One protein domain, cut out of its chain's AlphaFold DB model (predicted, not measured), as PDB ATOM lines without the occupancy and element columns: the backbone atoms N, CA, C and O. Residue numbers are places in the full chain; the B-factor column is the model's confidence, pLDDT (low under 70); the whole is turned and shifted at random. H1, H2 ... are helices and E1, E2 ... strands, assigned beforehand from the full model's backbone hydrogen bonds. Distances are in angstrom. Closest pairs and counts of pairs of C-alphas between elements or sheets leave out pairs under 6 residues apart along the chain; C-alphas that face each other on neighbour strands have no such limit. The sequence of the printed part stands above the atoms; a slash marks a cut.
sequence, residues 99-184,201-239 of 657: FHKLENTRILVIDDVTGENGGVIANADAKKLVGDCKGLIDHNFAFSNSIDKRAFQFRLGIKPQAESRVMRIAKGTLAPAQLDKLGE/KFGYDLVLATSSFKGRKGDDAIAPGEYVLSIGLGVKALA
ATOM      1  N   PHE A  99     212.203 243.589 183.554       95.25
ATOM      2  CA  PHE A  99     212.458 242.618 182.496       95.25
ATOM      3  C   PHE A  99     213.741 242.935 181.738       95.25
ATOM      4  O   PHE A  99     213.924 244.055 181.266       95.25
ATOM      5  N   HIS A 100     214.570 241.916 181.537       97.38
ATOM      6  CA  HIS A 100     215.883 242.025 180.915       97.38
ATOM      7  C   HIS A 100     215.951 241.111 179.695       97.38
ATOM      8  O   HIS A 100     215.712 239.908 179.798       97.38
ATOM      9  N   LYS A 101     216.254 241.672 178.522       97.31
ATOM     10  CA  LYS A 101     216.569 240.886 177.321       97.31
ATOM     11  C   LYS A 101     218.080 240.726 177.275       97.31
ATOM     12  O   LYS A 101     218.784 241.723 177.157       97.31
ATOM     13  N   LEU A 102     218.551 239.496 177.411       97.56
ATOM     14  CA  LEU A 102     219.966 239.178 177.536       97.56
ATOM     15  C   LEU A 102     220.381 238.334 176.333       97.56
ATOM     16  O   LEU A 102     219.719 237.353 175.999       97.56
ATOM     17  N   GLU A 103     221.463 238.727 175.672       95.50
ATOM     18  CA  GLU A 103     221.996 238.043 174.494       95.50
ATOM     19  C   GLU A 103     223.294 237.319 174.843       95.50
ATOM     20  O   GLU A 103     224.019 237.740 175.745       95.50
ATOM     21  N   ASN A 104     223.593 236.236 174.120       93.88
ATOM     22  CA  ASN A 104     224.827 235.452 174.273       93.88
ATOM     23  C   ASN A 104     225.146 235.075 175.734       93.88
ATOM     24  O   ASN A 104     226.305 235.059 176.142       93.88
ATOM     25  N   THR A 105     224.110 234.795 176.529       96.44
ATOM     26  CA  THR A 105     224.242 234.483 177.954       96.44
ATOM     27  C   THR A 105     224.773 233.070 178.116       96.44
ATOM     28  O   THR A 105     224.177 232.122 177.600       96.44
ATOM     29  N   ARG A 106     225.876 232.915 178.850       96.50
ATOM     30  CA  ARG A 106     226.480 231.612 179.145       96.50
ATOM     31  C   ARG A 106     225.795 230.979 180.343       96.50
ATOM     32  O   ARG A 106     225.876 231.499 181.454       96.50
ATOM     33  N   ILE A 107     225.142 229.848 180.122       97.75
ATOM     34  CA  ILE A 107     224.327 229.159 181.116       97.75
ATOM     35  C   ILE A 107     224.878 227.753 181.325       97.75
ATOM     36  O   ILE A 107     225.005 226.990 180.370       97.75
ATOM     37  N   LEU A 108     225.166 227.404 182.577       98.06
ATOM     38  CA  LEU A 108     225.401 226.022 182.982       98.06
ATOM     39  C   LEU A 108     224.104 225.441 183.543       98.06
ATOM     40  O   LEU A 108     223.559 225.955 184.522       98.06
ATOM     41  N   VAL A 109     223.604 224.372 182.935       98.44
ATOM     42  CA  VAL A 109     222.438 223.632 183.425       98.44
ATOM     43  C   VAL A 109     222.915 222.417 184.210       98.44
ATOM     44  O   VAL A 109     223.717 221.630 183.708       98.44
ATOM     45  N   ILE A 110     222.419 222.268 185.438       98.44
ATOM     46  CA  ILE A 110     222.802 221.200 186.365       98.44
ATOM     47  C   ILE A 110     221.558 220.403 186.752       98.44
ATOM     48  O   ILE A 110     220.519 220.982 187.069       98.44
ATOM     49  N   ASP A 111     221.662 219.079 186.760       97.69
ATOM     50  CA  ASP A 111     220.663 218.227 187.397       97.69
ATOM     51  C   ASP A 111     220.786 218.350 188.924       97.69
ATOM     52  O   ASP A 111     221.790 217.952 189.512       97.69
ATOM     53  N   ASP A 112     219.780 218.923 189.583       95.62
ATOM     54  CA  ASP A 112     219.817 219.177 191.029       95.62
ATOM     55  C   ASP A 112     219.716 217.907 191.897       95.62
ATOM     56  O   ASP A 112     220.052 217.932 193.086       95.62
ATOM     57  N   VAL A 113     219.346 216.764 191.312       94.50
ATOM     58  CA  VAL A 113     219.293 215.469 191.999       94.50
ATOM     59  C   VAL A 113     220.643 214.756 191.914       94.50
ATOM     60  O   VAL A 113     221.147 214.266 192.933       94.50
ATOM     61  N   THR A 114     221.245 214.696 190.726       96.56
ATOM     62  CA  THR A 114     222.456 213.898 190.455       96.56
ATOM     63  C   THR A 114     223.749 214.716 190.432       96.56
ATOM     64  O   THR A 114     224.828 214.154 190.624       96.56
ATOM     65  N   GLY A 115     223.655 216.030 190.221       96.69
ATOM     66  CA  GLY A 115     224.789 216.925 189.996       96.69
ATOM     67  C   GLY A 115     225.382 216.850 188.586       96.69
ATOM     68  O   GLY A 115     226.413 217.476 188.338       96.69
ATOM     69  N   GLU A 116     224.784 216.086 187.666       97.88
ATOM     70  CA  GLU A 116     225.221 216.039 186.269       97.88
ATOM     71  C   GLU A 116     225.215 217.449 185.663       97.88
ATOM     72  O   GLU A 116     224.279 218.218 185.865       97.88
ATOM     73  N   ASN A 117     226.291 217.813 184.964       96.75
ATOM     74  CA  ASN A 117     226.516 219.174 184.462       96.75
ATOM     75  C   ASN A 117     227.306 219.197 183.139       96.75
ATOM     76  O   ASN A 117     227.986 220.169 182.831       96.75
ATOM     77  N   GLY A 118     227.281 218.101 182.372       93.12
ATOM     78  CA  GLY A 118     228.064 217.979 181.134       93.12
ATOM     79  C   GLY A 118     229.574 217.783 181.342       93.12
ATOM     80  O   GLY A 118     230.345 217.912 180.396       93.12
ATOM     81  N   GLY A 119     230.011 217.456 182.565       91.19
ATOM     82  CA  GLY A 119     231.419 217.180 182.882       91.19
ATOM     83  C   GLY A 119     232.289 218.428 183.063       91.19
ATOM     84  O   GLY A 119     233.510 218.339 182.935       91.19
ATOM     85  N   VAL A 120     231.677 219.578 183.356       90.69
ATOM     86  CA  VAL A 120     232.367 220.852 183.613       90.69
ATOM     87  C   VAL A 120     233.090 220.815 184.961       90.69
ATOM     88  O   VAL A 120     234.269 221.161 185.044       90.69
ATOM     89  N   ILE A 121     232.402 220.358 186.012       92.81
ATOM     90  CA  ILE A 121     232.951 220.151 187.362       92.81
ATOM     91  C   ILE A 121     232.449 218.828 187.956       92.81
ATOM     92  O   ILE A 121     231.544 218.188 187.416       92.81
ATOM     93  N   ALA A 122     233.026 218.405 189.085       94.25
ATOM     94  CA  ALA A 122     232.587 217.194 189.771       94.25
ATOM     95  C   ALA A 122     231.115 217.303 190.202       94.25
ATOM     96  O   ALA A 122     230.695 218.319 190.754       94.25
ATOM     97  N   ASN A 123     230.336 216.235 189.998       95.88
ATOM     98  CA  ASN A 123     228.894 216.241 190.275       95.88
ATOM     99  C   ASN A 123     228.563 216.614 191.730       95.88
ATOM    100  O   ASN A 123     227.582 217.308 191.984       95.88
ATOM    101  N   ALA A 124     229.394 216.188 192.688       93.88
ATOM    102  CA  ALA A 124     229.215 216.529 194.097       93.88
ATOM    103  C   ALA A 124     229.310 218.044 194.349       93.88
ATOM    104  O   ALA A 124     228.525 218.576 195.130       93.88
ATOM    105  N   ASP A 125     230.219 218.735 193.656       93.88
ATOM    106  CA  ASP A 125     230.392 220.185 193.771       93.88
ATOM    107  C   ASP A 125     229.293 220.930 193.007       93.88
ATOM    108  O   ASP A 125     228.693 221.864 193.532       93.88
ATOM    109  N   ALA A 126     228.952 220.464 191.800       95.25
ATOM    110  CA  ALA A 126     227.848 221.001 191.004       95.25
ATOM    111  C   ALA A 126     226.518 220.978 191.758       95.25
ATOM    112  O   ALA A 126     225.784 221.966 191.756       95.25
ATOM    113  N   LYS A 127     226.235 219.880 192.466       95.44
ATOM    114  CA  LYS A 127     225.013 219.734 193.256       95.44
ATOM    115  C   LYS A 127     224.891 220.780 194.370       95.44
ATOM    116  O   LYS A 127     223.777 221.140 194.725       95.44
ATOM    117  N   LYS A 128     226.000 221.319 194.893       94.81
ATOM    118  CA  LYS A 128     225.973 222.402 195.896       94.81
ATOM    119  C   LYS A 128     225.597 223.766 195.307       94.81
ATOM    120  O   LYS A 128     225.182 224.660 196.043       94.81
ATOM    121  N   LEU A 129     225.733 223.947 193.993       95.38
ATOM    122  CA  LEU A 129     225.434 225.215 193.320       95.38
ATOM    123  C   LEU A 129     223.935 225.411 193.067       95.38
ATOM    124  O   LEU A 129     223.487 226.548 192.905       95.38
ATOM    125  N   VAL A 130     223.155 224.332 193.062       96.38
ATOM    126  CA  VAL A 130     221.726 224.322 192.721       96.38
ATOM    127  C   VAL A 130     220.889 223.618 193.794       96.38
ATOM    128  O   VAL A 130     221.406 223.080 194.766       96.38
ATOM    129  N   GLY A 131     219.574 223.658 193.624       93.88
ATOM    130  CA  GLY A 131     218.597 222.830 194.333       93.88
ATOM    131  C   GLY A 131     217.287 222.837 193.548       93.88
ATOM    132  O   GLY A 131     217.258 223.407 192.455       93.88
ATOM    133  N   ASP A 132     216.211 222.260 194.090       94.38
ATOM    134  CA  ASP A 132     214.910 222.225 193.402       94.38
ATOM    135  C   ASP A 132     214.444 223.650 193.049       94.38
ATOM    136  O   ASP A 132     214.048 224.427 193.918       94.38
ATOM    137  N   CYS A 133     214.545 224.004 191.765       95.94
ATOM    138  CA  CYS A 133     214.281 225.328 191.198       95.94
ATOM    139  C   CYS A 133     215.176 226.483 191.698       95.94
ATOM    140  O   CYS A 133     214.846 227.651 191.471       95.94
ATOM    141  N   LYS A 134     216.319 226.202 192.334       97.25
ATOM    142  CA  LYS A 134     217.301 227.227 192.728       97.25
ATOM    143  C   LYS A 134     218.484 227.262 191.766       97.25
ATOM    144  O   LYS A 134     219.069 226.230 191.449       97.25
ATOM    145  N   GLY A 135     218.889 228.467 191.376       97.75
ATOM    146  CA  GLY A 135     220.067 228.741 190.556       97.75
ATOM    147  C   GLY A 135     220.926 229.892 191.084       97.75
ATOM    148  O   GLY A 135     220.675 230.448 192.157       97.75
ATOM    149  N   LEU A 136     221.948 230.253 190.309       98.00
ATOM    150  CA  LEU A 136     222.885 231.342 190.593       98.00
ATOM    151  C   LEU A 136     223.007 232.294 189.401       98.00
ATOM    152  O   LEU A 136     222.874 231.874 188.252       98.00
ATOM    153  N   ILE A 137     223.304 233.561 189.681       98.00
ATOM    154  CA  ILE A 137     223.641 234.578 188.678       98.00
ATOM    155  C   ILE A 137     224.985 235.218 189.016       98.00
ATOM    156  O   ILE A 137     225.262 235.506 190.177       98.00
ATOM    157  N   ASP A 138     225.830 235.435 188.011       97.00
ATOM    158  CA  ASP A 138     227.133 236.066 188.207       97.00
ATOM    159  C   ASP A 138     226.957 237.522 188.648       97.00
ATOM    160  O   ASP A 138     226.262 238.300 187.991       97.00
ATOM    161  N   HIS A 139     227.608 237.910 189.743       93.44
ATOM    162  CA  HIS A 139     227.464 239.242 190.332       93.44
ATOM    163  C   HIS A 139     227.802 240.361 189.331       93.44
ATOM    164  O   HIS A 139     227.060 241.336 189.194       93.44
ATOM    165  N   ASN A 140     228.902 240.216 188.586       93.38
ATOM    166  CA  ASN A 140     229.343 241.230 187.624       93.38
ATOM    167  C   ASN A 140     228.430 241.294 186.397       93.38
ATOM    168  O   ASN A 140     228.165 242.383 185.880       93.38
ATOM    169  N   PHE A 141     227.932 240.143 185.942       95.06
ATOM    170  CA  PHE A 141     226.933 240.078 184.882       95.06
ATOM    171  C   PHE A 141     225.616 240.745 185.299       95.06
ATOM    172  O   PHE A 141     225.093 241.565 184.544       95.06
ATOM    173  N   ALA A 142     225.113 240.451 186.503       95.62
ATOM    174  CA  ALA A 142     223.906 241.073 187.041       95.62
ATOM    175  C   ALA A 142     224.055 242.600 187.099       95.62
ATOM    176  O   ALA A 142     223.239 243.323 186.530       95.62
ATOM    177  N   PHE A 143     225.155 243.082 187.686       93.38
ATOM    178  CA  PHE A 143     225.456 244.509 187.785       93.38
ATOM    179  C   PHE A 143     225.522 245.191 186.411       93.38
ATOM    180  O   PHE A 143     224.887 246.223 186.197       93.38
ATOM    181  N   SER A 144     226.234 244.591 185.451       93.94
ATOM    182  CA  SER A 144     226.397 245.153 184.101       93.94
ATOM    183  C   SER A 144     225.079 245.244 183.323       93.94
ATOM    184  O   SER A 144     224.958 246.072 182.424       93.94
ATOM    185  N   ASN A 145     224.090 244.421 183.679       95.00
ATOM    186  CA  ASN A 145     222.758 244.415 183.074       95.00
ATOM    187  C   ASN A 145     221.700 245.115 183.942       95.00
ATOM    188  O   ASN A 145     220.512 245.000 183.656       95.00
ATOM    189  N   SER A 146     222.101 245.855 184.985       94.31
ATOM    190  CA  SER A 146     221.173 246.535 185.908       94.31
ATOM    191  C   SER A 146     220.146 245.587 186.555       94.31
ATOM    192  O   SER A 146     218.993 245.954 186.784       94.31
ATOM    193  N   ILE A 147     220.561 244.351 186.834       93.94
ATOM    194  CA  ILE A 147     219.786 243.363 187.590       93.94
ATOM    195  C   ILE A 147     220.109 243.533 189.078       93.94
ATOM    196  O   ILE A 147     221.249 243.817 189.448       93.94
ATOM    197  N   ASP A 148     219.097 243.371 189.932       86.50
ATOM    198  CA  ASP A 148     219.232 243.549 191.378       86.50
ATOM    199  C   ASP A 148     220.300 242.617 191.987       86.50
ATOM    200  O   ASP A 148     220.477 241.472 191.565       86.50
ATOM    201  N   LYS A 149     221.005 243.124 193.002       88.81
ATOM    202  CA  LYS A 149     222.078 242.431 193.734       88.81
ATOM    203  C   LYS A 149     221.568 241.493 194.837       88.81
ATOM    204  O   LYS A 149     222.371 240.827 195.486       88.81
ATOM    205  N   ARG A 150     220.266 241.497 195.134       91.31
ATOM    206  CA  ARG A 150     219.623 240.555 196.060       91.31
ATOM    207  C   ARG A 150     219.320 239.247 195.338       91.31
ATOM    208  O   ARG A 150     219.218 239.216 194.117       91.31
ATOM    209  N   ALA A 151     219.117 238.168 196.091       94.94
ATOM    210  CA  ALA A 151     218.461 236.998 195.518       94.94
ATOM    211  C   ALA A 151     217.033 237.361 195.079       94.94
ATOM    212  O   ALA A 151     216.406 238.252 195.658       94.94
ATOM    213  N   PHE A 152     216.506 236.695 194.056       94.50
ATOM    214  CA  PHE A 152     215.174 237.001 193.541       94.50
ATOM    215  C   PHE A 152     214.476 235.791 192.928       94.50
ATOM    216  O   PHE A 152     215.106 234.887 192.383       94.50
ATOM    217  N   GLN A 153     213.144 235.805 192.973       96.31
ATOM    218  CA  GLN A 153     212.307 234.903 192.192       96.31
ATOM    219  C   GLN A 153     212.291 235.369 190.733       96.31
ATOM    220  O   GLN A 153     212.023 236.541 190.455       96.31
ATOM    221  N   PHE A 154     212.523 234.454 189.793       96.81
ATOM    222  CA  PHE A 154     212.612 234.775 188.371       96.81
ATOM    223  C   PHE A 154     211.543 234.087 187.518       96.81
ATOM    224  O   PHE A 154     210.931 233.077 187.895       96.81
ATOM    225  N   ARG A 155     211.341 234.647 186.326       97.19
ATOM    226  CA  ARG A 155     210.670 234.032 185.179       97.19
ATOM    227  C   ARG A 155     211.607 234.159 183.986       97.19
ATOM    228  O   ARG A 155     212.052 235.259 183.688       97.19
ATOM    229  N   LEU A 156     211.940 233.059 183.322       98.31
ATOM    230  CA  LEU A 156     212.876 233.059 182.198       98.31
ATOM    231  C   LEU A 156     212.221 232.432 180.974       98.31
ATOM    232  O   LEU A 156     211.652 231.352 181.074       98.31
ATOM    233  N   GLY A 157     212.312 233.097 179.825       97.88
ATOM    234  CA  GLY A 157     211.825 232.596 178.542       97.88
ATOM    235  C   GLY A 157     212.943 232.471 177.517       97.88
ATOM    236  O   GLY A 157     213.816 233.334 177.424       97.88
ATOM    237  N   ILE A 158     212.886 231.413 176.715       98.00
ATOM    238  CA  ILE A 158     213.854 231.110 175.658       98.00
ATOM    239  C   ILE A 158     213.086 230.922 174.358       98.00
ATOM    240  O   ILE A 158     212.177 230.094 174.284       98.00
ATOM    241  N   LYS A 159     213.454 231.690 173.332       96.81
ATOM    242  CA  LYS A 159     212.936 231.506 171.973       96.81
ATOM    243  C   LYS A 159     213.704 230.394 171.255       96.81
ATOM    244  O   LYS A 159     214.865 230.162 171.601       96.81
ATOM    245  N   PRO A 160     213.102 229.747 170.241       95.94
ATOM    246  CA  PRO A 160     213.822 228.831 169.366       95.94
ATOM    247  C   PRO A 160     215.108 229.458 168.804       95.94
ATOM    248  O   PRO A 160     215.076 230.541 168.221       95.94
ATOM    249  N   GLN A 161     216.233 228.773 168.989       95.50
ATOM    250  CA  GLN A 161     217.570 229.145 168.519       95.50
ATOM    251  C   GLN A 161     218.438 227.889 168.328       95.50
ATOM    252  O   GLN A 161     217.995 226.779 168.624       95.50
ATOM    253  N   ALA A 162     219.666 228.035 167.821       91.88
ATOM    254  CA  ALA A 162     220.517 226.897 167.447       91.88
ATOM    255  C   ALA A 162     220.725 225.887 168.595       91.88
ATOM    256  O   ALA A 162     220.541 224.686 168.395       91.88
ATOM    257  N   GLU A 163     221.030 226.385 169.796       89.75
ATOM    258  CA  GLU A 163     221.285 225.569 170.993       89.75
ATOM    259  C   GLU A 163     220.015 225.201 171.782       89.75
ATOM    260  O   GLU A 163     220.042 224.337 172.654       89.75
ATOM    261  N   SER A 164     218.868 225.802 171.450       92.50
ATOM    262  CA  SER A 164     217.557 225.420 171.987       92.50
ATOM    263  C   SER A 164     216.506 225.553 170.896       92.50
ATOM    264  O   SER A 164     215.880 226.597 170.746       92.50
ATOM    265  N   ARG A 165     216.294 224.479 170.130       93.69
ATOM    266  CA  ARG A 165     215.417 224.475 168.940       93.69
ATOM    267  C   ARG A 165     213.932 224.685 169.240       93.69
ATOM    268  O   ARG A 165     213.148 224.897 168.322       93.69
ATOM    269  N   VAL A 166     213.547 224.608 170.506       94.62
ATOM    270  CA  VAL A 166     212.168 224.753 170.973       94.62
ATOM    271  C   VAL A 166     212.047 225.945 171.911       94.62
ATOM    272  O   VAL A 166     213.024 226.355 172.545       94.62
ATOM    273  N   MET A 167     210.833 226.482 172.019       95.62
ATOM    274  CA  MET A 167     210.526 227.494 173.018       95.62
ATOM    275  C   MET A 167     210.525 226.856 174.412       95.62
ATOM    276  O   MET A 167     210.019 225.743 174.597       95.62
ATOM    277  N   ARG A 168     211.111 227.548 175.392       96.50
ATOM    278  CA  ARG A 168     211.209 227.072 176.779       96.50
ATOM    279  C   ARG A 168     210.875 228.177 177.762       96.50
ATOM    280  O   ARG A 168     211.053 229.361 177.480       96.50
ATOM    281  N   ILE A 169     210.449 227.755 178.945       96.50
ATOM    282  CA  ILE A 169     210.194 228.628 180.080       96.50
ATOM    283  C   ILE A 169     210.715 227.989 181.362       96.50
ATOM    284  O   ILE A 169     210.618 226.773 181.554       96.50
ATOM    285  N   ALA A 170     211.268 228.817 182.235       97.06
ATOM    286  CA  ALA A 170     211.763 228.421 183.538       97.06
ATOM    287  C   ALA A 170     211.274 229.382 184.626       97.06
ATOM    288  O   ALA A 170     211.022 230.567 184.383       97.06
ATOM    289  N   LYS A 171     211.132 228.852 185.839       95.81
ATOM    290  CA  LYS A 171     210.863 229.610 187.063       95.81
ATOM    291  C   LYS A 171     211.725 229.069 188.190       95.81
ATOM    292  O   LYS A 171     212.047 227.884 188.202       95.81
ATOM    293  N   GLY A 172     212.020 229.927 189.150       96.56
ATOM    294  CA  GLY A 172     212.809 229.541 190.302       96.56
ATOM    295  C   GLY A 172     213.316 230.746 191.068       96.56
ATOM    296  O   GLY A 172     212.777 231.849 190.922       96.56
ATOM    297  N   THR A 173     214.392 230.540 191.818       98.19
ATOM    298  CA  THR A 173     215.159 231.604 192.469       98.19
ATOM    299  C   THR A 173     216.572 231.696 191.893       98.19
ATOM    300  O   THR A 173     217.168 230.687 191.524       98.19
ATOM    301  N   LEU A 174     217.105 232.914 191.782       98.31
ATOM    302  CA  LEU A 174     218.501 233.182 191.436       98.31
ATOM    303  C   LEU A 174     219.155 233.934 192.588       98.31
ATOM    304  O   LEU A 174     218.638 234.963 193.026       98.31
ATOM    305  N   ALA A 175     220.290 233.427 193.056       96.56
ATOM    306  CA  ALA A 175     221.128 234.089 194.046       96.56
ATOM    307  C   ALA A 175     222.423 234.603 193.388       96.56
ATOM    308  O   ALA A 175     223.071 233.846 192.660       96.56
ATOM    309  N   PRO A 176     222.812 235.869 193.611       95.19
ATOM    310  CA  PRO A 176     224.086 236.384 193.124       95.19
ATOM    311  C   PRO A 176     225.282 235.635 193.716       95.19
ATOM    312  O   PRO A 176     225.320 235.378 194.917       95.19
ATOM    313  N   ALA A 177     226.249 235.294 192.867       94.38
ATOM    314  CA  ALA A 177     227.480 234.595 193.228       94.38
ATOM    315  C   ALA A 177     228.627 234.984 192.282       94.38
ATOM    316  O   ALA A 177     228.407 235.596 191.236       94.38
ATOM    317  N   GLN A 178     229.858 234.616 192.629       92.38
ATOM    318  CA  GLN A 178     231.016 234.795 191.755       92.38
ATOM    319  C   GLN A 178     231.153 233.575 190.830       92.38
ATOM    320  O   GLN A 178     231.526 232.495 191.285       92.38
ATOM    321  N   LEU A 179     230.844 233.729 189.538       93.62
ATOM    322  CA  LEU A 179     230.820 232.603 188.589       93.62
ATOM    323  C   LEU A 179     231.834 232.741 187.451       93.62
ATOM    324  O   LEU A 179     231.952 231.830 186.637       93.62
ATOM    325  N   ASP A 180     232.579 233.844 187.389       83.25
ATOM    326  CA  ASP A 180     233.524 234.184 186.316       83.25
ATOM    327  C   ASP A 180     234.657 233.168 186.101       83.25
ATOM    328  O   ASP A 180     235.184 233.083 184.989       83.25
ATOM    329  N   LYS A 181     234.983 232.380 187.132       84.94
ATOM    330  CA  LYS A 181     236.009 231.320 187.115       84.94
ATOM    331  C   LYS A 181     235.448 229.903 187.244       84.94
ATOM    332  O   LYS A 181     236.208 228.940 187.354       84.94
ATOM    333  N   LEU A 182     234.126 229.744 187.280       86.94
ATOM    334  CA  LEU A 182     233.514 228.427 187.440       86.94
ATOM    335  C   LEU A 182     233.856 227.534 186.234       86.94
ATOM    336  O   LEU A 182     233.645 227.935 185.094       86.94
ATOM    337  N   GLY A 183     234.381 226.330 186.483       76.44
ATOM    338  CA  GLY A 183     234.840 225.417 185.427       76.44
ATOM    339  C   GLY A 183     236.287 225.643 184.962       76.44
ATOM    340  O   GLY A 183     236.769 224.913 184.092       76.44
ATOM    341  N   GLU A 184     237.021 226.600 185.549       74.38
ATOM    342  CA  GLU A 184     238.467 226.718 185.333       74.38
ATOM    343  C   GLU A 184     239.187 225.499 185.931       74.38
ATOM    344  O   GLU A 184     239.364 225.361 187.139       74.38
ATOM    345  N   LYS A 201     236.283 235.291 179.136       53.84
ATOM    346  CA  LYS A 201     235.571 234.889 180.362       53.84
ATOM    347  C   LYS A 201     235.519 233.358 180.317       53.84
ATOM    348  O   LYS A 201     235.157 232.824 179.272       53.84
ATOM    349  N   PHE A 202     235.945 232.645 181.356       72.75
ATOM    350  CA  PHE A 202     235.922 231.174 181.357       72.75
ATOM    351  C   PHE A 202     234.637 230.635 181.976       72.75
ATOM    352  O   PHE A 202     234.085 229.678 181.442       72.75
ATOM    353  N   GLY A 203     234.123 231.298 183.007       88.38
ATOM    354  CA  GLY A 203     232.911 230.890 183.701       88.38
ATOM    355  C   GLY A 203     231.595 231.363 183.082       88.38
ATOM    356  O   GLY A 203     231.531 231.753 181.914       88.38
ATOM    357  N   TYR A 204     230.533 231.313 183.882       95.38
ATOM    358  CA  TYR A 204     229.145 231.418 183.419       95.38
ATOM    359  C   TYR A 204     228.481 232.707 183.892       95.38
ATOM    360  O   TYR A 204     228.920 233.335 184.851       95.38
ATOM    361  N   ASP A 205     227.417 233.104 183.203       97.38
ATOM    362  CA  ASP A 205     226.553 234.212 183.607       97.38
ATOM    363  C   ASP A 205     225.413 233.714 184.505       97.38
ATOM    364  O   ASP A 205     225.010 234.404 185.441       97.38
ATOM    365  N   LEU A 206     224.919 232.498 184.242       98.12
ATOM    366  CA  LEU A 206     223.878 231.827 185.017       98.12
ATOM    367  C   LEU A 206     224.227 230.355 185.269       98.12
ATOM    368  O   LEU A 206     224.783 229.676 184.407       98.12
ATOM    369  N   VAL A 207     223.798 229.846 186.421       98.50
ATOM    370  CA  VAL A 207     223.699 228.409 186.709       98.50
ATOM    371  C   VAL A 207     222.239 228.097 187.019       98.50
ATOM    372  O   VAL A 207     221.661 228.714 187.913       98.50
ATOM    373  N   LEU A 208     221.629 227.161 186.295       98.56
ATOM    374  CA  LEU A 208     220.215 226.809 186.444       98.56
ATOM    375  C   LEU A 208     220.041 225.319 186.732       98.56
ATOM    376  O   LEU A 208     220.684 224.480 186.110       98.56
ATOM    377  N   ALA A 209     219.115 224.992 187.630       98.12
ATOM    378  CA  ALA A 209     218.697 223.615 187.861       98.12
ATOM    379  C   ALA A 209     217.778 223.119 186.729       98.12
ATOM    380  O   ALA A 209     216.917 223.881 186.272       98.12
ATOM    381  N   THR A 210     217.881 221.848 186.327       97.50
ATOM    382  CA  THR A 210     216.942 221.225 185.369       97.50
ATOM    383  C   THR A 210     215.496 221.318 185.860       97.50
ATOM    384  O   THR A 210     214.601 221.634 185.072       97.50
ATOM    385  N   SER A 211     215.267 221.172 187.171       95.88
ATOM    386  CA  SER A 211     213.966 221.371 187.828       95.88
ATOM    387  C   SER A 211     213.345 222.756 187.594       95.88
ATOM    388  O   SER A 211     212.119 222.884 187.633       95.88
ATOM    389  N   SER A 212     214.134 223.790 187.274       97.19
ATOM    390  CA  SER A 212     213.623 225.143 186.995       97.19
ATOM    391  C   SER A 212     212.777 225.205 185.717       97.19
ATOM    392  O   SER A 212     211.871 226.036 185.611       97.19
ATOM    393  N   PHE A 213     213.052 224.339 184.739       96.56
ATOM    394  CA  PHE A 213     212.403 224.341 183.427       96.56
ATOM    395  C   PHE A 213     211.062 223.607 183.479       96.56
ATOM    396  O   PHE A 213     210.967 222.490 183.985       96.56
ATOM    397  N   LYS A 214     209.995 224.240 182.974       92.75
ATOM    398  CA  LYS A 214     208.618 223.733 183.110       92.75
ATOM    399  C   LYS A 214     208.025 223.300 181.767       92.75
ATOM    400  O   LYS A 214     208.336 223.863 180.719       92.75
ATOM    401  N   GLY A 215     207.136 222.307 181.820       88.75
ATOM    402  CA  GLY A 215     206.348 221.813 180.687       88.75
ATOM    403  C   GLY A 215     206.986 220.671 179.897       88.75
ATOM    404  O   GLY A 215     206.463 219.560 179.873       88.75
ATOM    405  N   ARG A 216     208.128 220.914 179.247       91.00
ATOM    406  CA  ARG A 216     208.791 219.896 178.409       91.00
ATOM    407  C   ARG A 216     209.499 218.832 179.260       91.00
ATOM    408  O   ARG A 216     210.252 219.176 180.166       91.00
ATOM    409  N   LYS A 217     209.264 217.551 178.953       87.06
ATOM    410  CA  LYS A 217     209.827 216.365 179.635       87.06
ATOM    411  C   LYS A 217     210.339 215.345 178.608       87.06
ATOM    412  O   LYS A 217     210.011 215.460 177.430       87.06
ATOM    413  N   GLY A 218     211.080 214.329 179.062       87.38
ATOM    414  CA  GLY A 218     211.630 213.279 178.191       87.38
ATOM    415  C   GLY A 218     212.719 213.826 177.268       87.38
ATOM    416  O   GLY A 218     213.491 214.680 177.693       87.38
ATOM    417  N   ASP A 219     212.738 213.389 176.010       85.12
ATOM    418  CA  ASP A 219     213.744 213.798 175.011       85.12
ATOM    419  C   ASP A 219     213.759 215.315 174.738       85.12
ATOM    420  O   ASP A 219     214.777 215.878 174.343       85.12
ATOM    421  N   ASP A 220     212.635 215.992 174.994       87.94
ATOM    422  CA  ASP A 220     212.486 217.443 174.854       87.94
ATOM    423  C   ASP A 220     212.878 218.222 176.122       87.94
ATOM    424  O   ASP A 220     212.879 219.462 176.109       87.94
ATOM    425  N   ALA A 221     213.184 217.544 177.234       92.56
ATOM    426  CA  ALA A 221     213.707 218.194 178.433       92.56
ATOM    427  C   ALA A 221     215.027 218.914 178.115       92.56
ATOM    428  O   ALA A 221     215.730 218.580 177.161       92.56
ATOM    429  N   ILE A 222     215.353 219.957 178.877       95.06
ATOM    430  CA  ILE A 222     216.688 220.543 178.758       95.06
ATOM    431  C   ILE A 222     217.689 219.579 179.396       95.06
ATOM    432  O   ILE A 222     217.466 219.107 180.512       95.06
ATOM    433  N   ALA A 223     218.755 219.251 178.673       95.62
ATOM    434  CA  ALA A 223     219.802 218.387 179.193       95.62
ATOM    435  C   ALA A 223     220.741 219.190 180.112       95.62
ATOM    436  O   ALA A 223     220.900 220.399 179.920       95.62
ATOM    437  N   PRO A 224     221.380 218.554 181.102       97.44
ATOM    438  CA  PRO A 224     222.493 219.177 181.801       97.44
ATOM    439  C   PRO A 224     223.660 219.471 180.853       97.44
ATOM    440  O   PRO A 224     223.940 218.693 179.940       97.44
ATOM    441  N   GLY A 225     224.368 220.575 181.087       96.06
ATOM    442  CA  GLY A 225     225.499 220.990 180.261       96.06
ATOM    443  C   GLY A 225     225.568 222.491 180.009       96.06
ATOM    444  O   GLY A 225     224.882 223.292 180.646       96.06
ATOM    445  N   GLU A 226     226.444 222.864 179.085       95.50
ATOM    446  CA  GLU A 226     226.738 224.253 178.745       95.50
ATOM    447  C   GLU A 226     225.869 224.748 177.593       95.50
ATOM    448  O   GLU A 226     225.686 224.050 176.596       95.50
ATOM    449  N   TYR A 227     225.396 225.987 177.719       96.31
ATOM    450  CA  TYR A 227     224.610 226.663 176.699       96.31
ATOM    451  C   TYR A 227     225.016 228.135 176.560       96.31
ATOM    452  O   TYR A 227     225.362 228.796 177.541       96.31
ATOM    453  N   VAL A 228     224.901 228.675 175.352       96.44
ATOM    454  CA  VAL A 228     224.975 230.100 175.025       96.44
ATOM    455  C   VAL A 228     223.645 230.509 174.402       96.44
ATOM    456  O   VAL A 228     223.342 230.195 173.252       96.44
ATOM    457  N   LEU A 229     222.814 231.201 175.182       97.12
ATOM    458  CA  LEU A 229     221.419 231.465 174.824       97.12
ATOM    459  C   LEU A 229     221.100 232.952 174.877       97.12
ATOM    460  O   LEU A 229     221.548 233.676 175.764       97.12
ATOM    461  N   SER A 230     220.244 233.393 173.958       97.94
ATOM    462  CA  SER A 230     219.494 234.636 174.137       97.94
ATOM    463  C   SER A 230     218.215 234.354 174.926       97.94
ATOM    464  O   SER A 230     217.443 233.455 174.566       97.94
ATOM    465  N   ILE A 231     217.992 235.099 176.009       98.31
ATOM    466  CA  ILE A 231     216.921 234.860 176.982       98.31
ATOM    467  C   ILE A 231     216.184 236.151 177.355       98.31
ATOM    468  O   ILE A 231     216.729 237.253 177.304       98.31
ATOM    469  N   GLY A 232     214.926 236.006 177.764       98.25
ATOM    470  CA  GLY A 232     214.185 237.044 178.473       98.25
ATOM    471  C   GLY A 232     214.107 236.684 179.951       98.25
ATOM    472  O   GLY A 232     213.582 235.620 180.272       98.25
ATOM    473  N   LEU A 233     214.624 237.538 180.831       98.31
ATOM    474  CA  LEU A 233     214.668 237.335 182.276       98.31
ATOM    475  C   LEU A 233     213.803 238.380 182.990       98.31
ATOM    476  O   LEU A 233     214.140 239.561 183.050       98.31
ATOM    477  N   GLY A 234     212.691 237.931 183.558       96.25
ATOM    478  CA  GLY A 234     211.837 238.706 184.447       96.25
ATOM    479  C   GLY A 234     212.224 238.507 185.912       96.25
ATOM    480  O   GLY A 234     212.312 237.373 186.390       96.25
ATOM    481  N   VAL A 235     212.413 239.609 186.636       94.19
ATOM    482  CA  VAL A 235     212.578 239.621 188.098       94.19
ATOM    483  C   VAL A 235     211.195 239.789 188.718       94.19
ATOM    484  O   VAL A 235     210.618 240.874 188.650       94.19
ATOM    485  N   LYS A 236     210.638 238.726 189.303       89.19
ATOM    486  CA  LYS A 236     209.286 238.746 189.879       89.19
ATOM    487  C   LYS A 236     209.272 239.398 191.258       89.19
ATOM    488  O   LYS A 236     208.514 240.331 191.489       89.19
ATOM    489  N   ALA A 237     210.105 238.914 192.171       86.94
ATOM    490  CA  ALA A 237     210.141 239.385 193.552       86.94
ATOM    491  C   ALA A 237     211.561 239.288 194.107       86.94
ATOM    492  O   ALA A 237     212.257 238.313 193.838       86.94
ATOM    493  N   LEU A 238     211.976 240.285 194.885       89.69
ATOM    494  CA  LEU A 238     213.272 240.291 195.563       89.69
ATOM    495  C   LEU A 238     213.182 239.552 196.902       89.69
ATOM    496  O   LEU A 238     212.135 239.574 197.556       89.69
ATOM    497  N   ALA A 239     214.292 238.948 197.318       90.06
ATOM    498  CA  ALA A 239     214.466 238.407 198.656       90.06
ATOM    499  C   ALA A 239     214.480 239.556 199.671       90.06
ATOM    500  O   ALA A 239     215.374 240.409 199.679       90.06
TER     501      ALA A 239
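What this domain is: This is residues 99 to 184 and 201 to 239 of the 657 residues of an uncharacterized protein of Calothrix sp. NIES-4101 (UniProt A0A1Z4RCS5). The model is a small closed barrel of six strands, E1 to E6, with helix H1 on its outer wall and helix H2 at one end. The loop of residues 210 to 224 lies toward the other end. The printed part has 125 residues, in the order E1 H1 E2 H2 E3 E4 E5 E6; round the ring run E1, E5, E2, E4, E3, E6 and back to E1, in a mixed sheet. The class is mostly strand. The whole is compact, with a radius of gyration of the C-alphas of 13.1 A and spans of 34 by 30 by 26 A.

Where its parts are: E6, the longest strand, holds residues 225 to 238, is 27.5 A long, bends by 94 degrees at residue 228 and ends with C-alpha 238 at (213.272, 240.291, 195.563). E1, residues 99 to 110, begins with C-alpha 99 at (212.458, 242.618, 182.496), is 24.1 A long and bends by 94 degrees at residue 103. E4, residues 168 to 177, is 24.3 A long and bends by 71 degrees at residue 172. E3 holds residues 152 to 158, E2 residues 134 to 138 and E5 residues 206 to 209. H1 is residues 123 to 129, and H2 is residues 139 to 144, with C-alpha 144 at (226.397, 245.153, 184.101).

How they stand to each other: E6 and E1 are antiparallel, with N 107 and O 227 2.8 A apart. E1 and E5 are parallel, with N 108 and O 206 at 2.9 A. E5 and E2 are antiparallel, with N 136 and O 207 at 2.9 A. E2 and E4 are parallel, with N 135 and O 173 at 2.8 A. E4 and E3 form an antiparallel hairpin, with N 156 and O 170 at 2.9 A. E3 and E6 are antiparallel, with N 155 and O 234 at 2.9 A. H1 is on the barrel and outside it, at a height of 10.1 A over the sheet, and runs across E5 at 78 degrees on the local plane. The closest C-alphas of H1 and E1 are those of Ala 126 and Ile 110, 6.9 A apart. H2 is on the barrel over E2 and stands up from the sheet by 57 degrees; its closest C-alpha to E4 is that of His 139, 5.2 A from that of Pro 176. H1 and H2 are apart. In H2 every O i to N i+4 pair is within hydrogen-bond range; in H1 1 of 3 is, beside 3 of 4 O i to N i+3 pairs.

The domain as a whole: The two C-alphas farthest apart, those of Ser 144 and Gly 218, are 35.6 A apart. Residues 185 to 200 are not printed, and C-alphas 184 and 201 are 10.0 A apart across this cut, which falls in the link from E4 to E5. The links E1 to H1 and E5 to E6 are long. The mean pLDDT of the printed part is 93.9, and residue 201 is under 70.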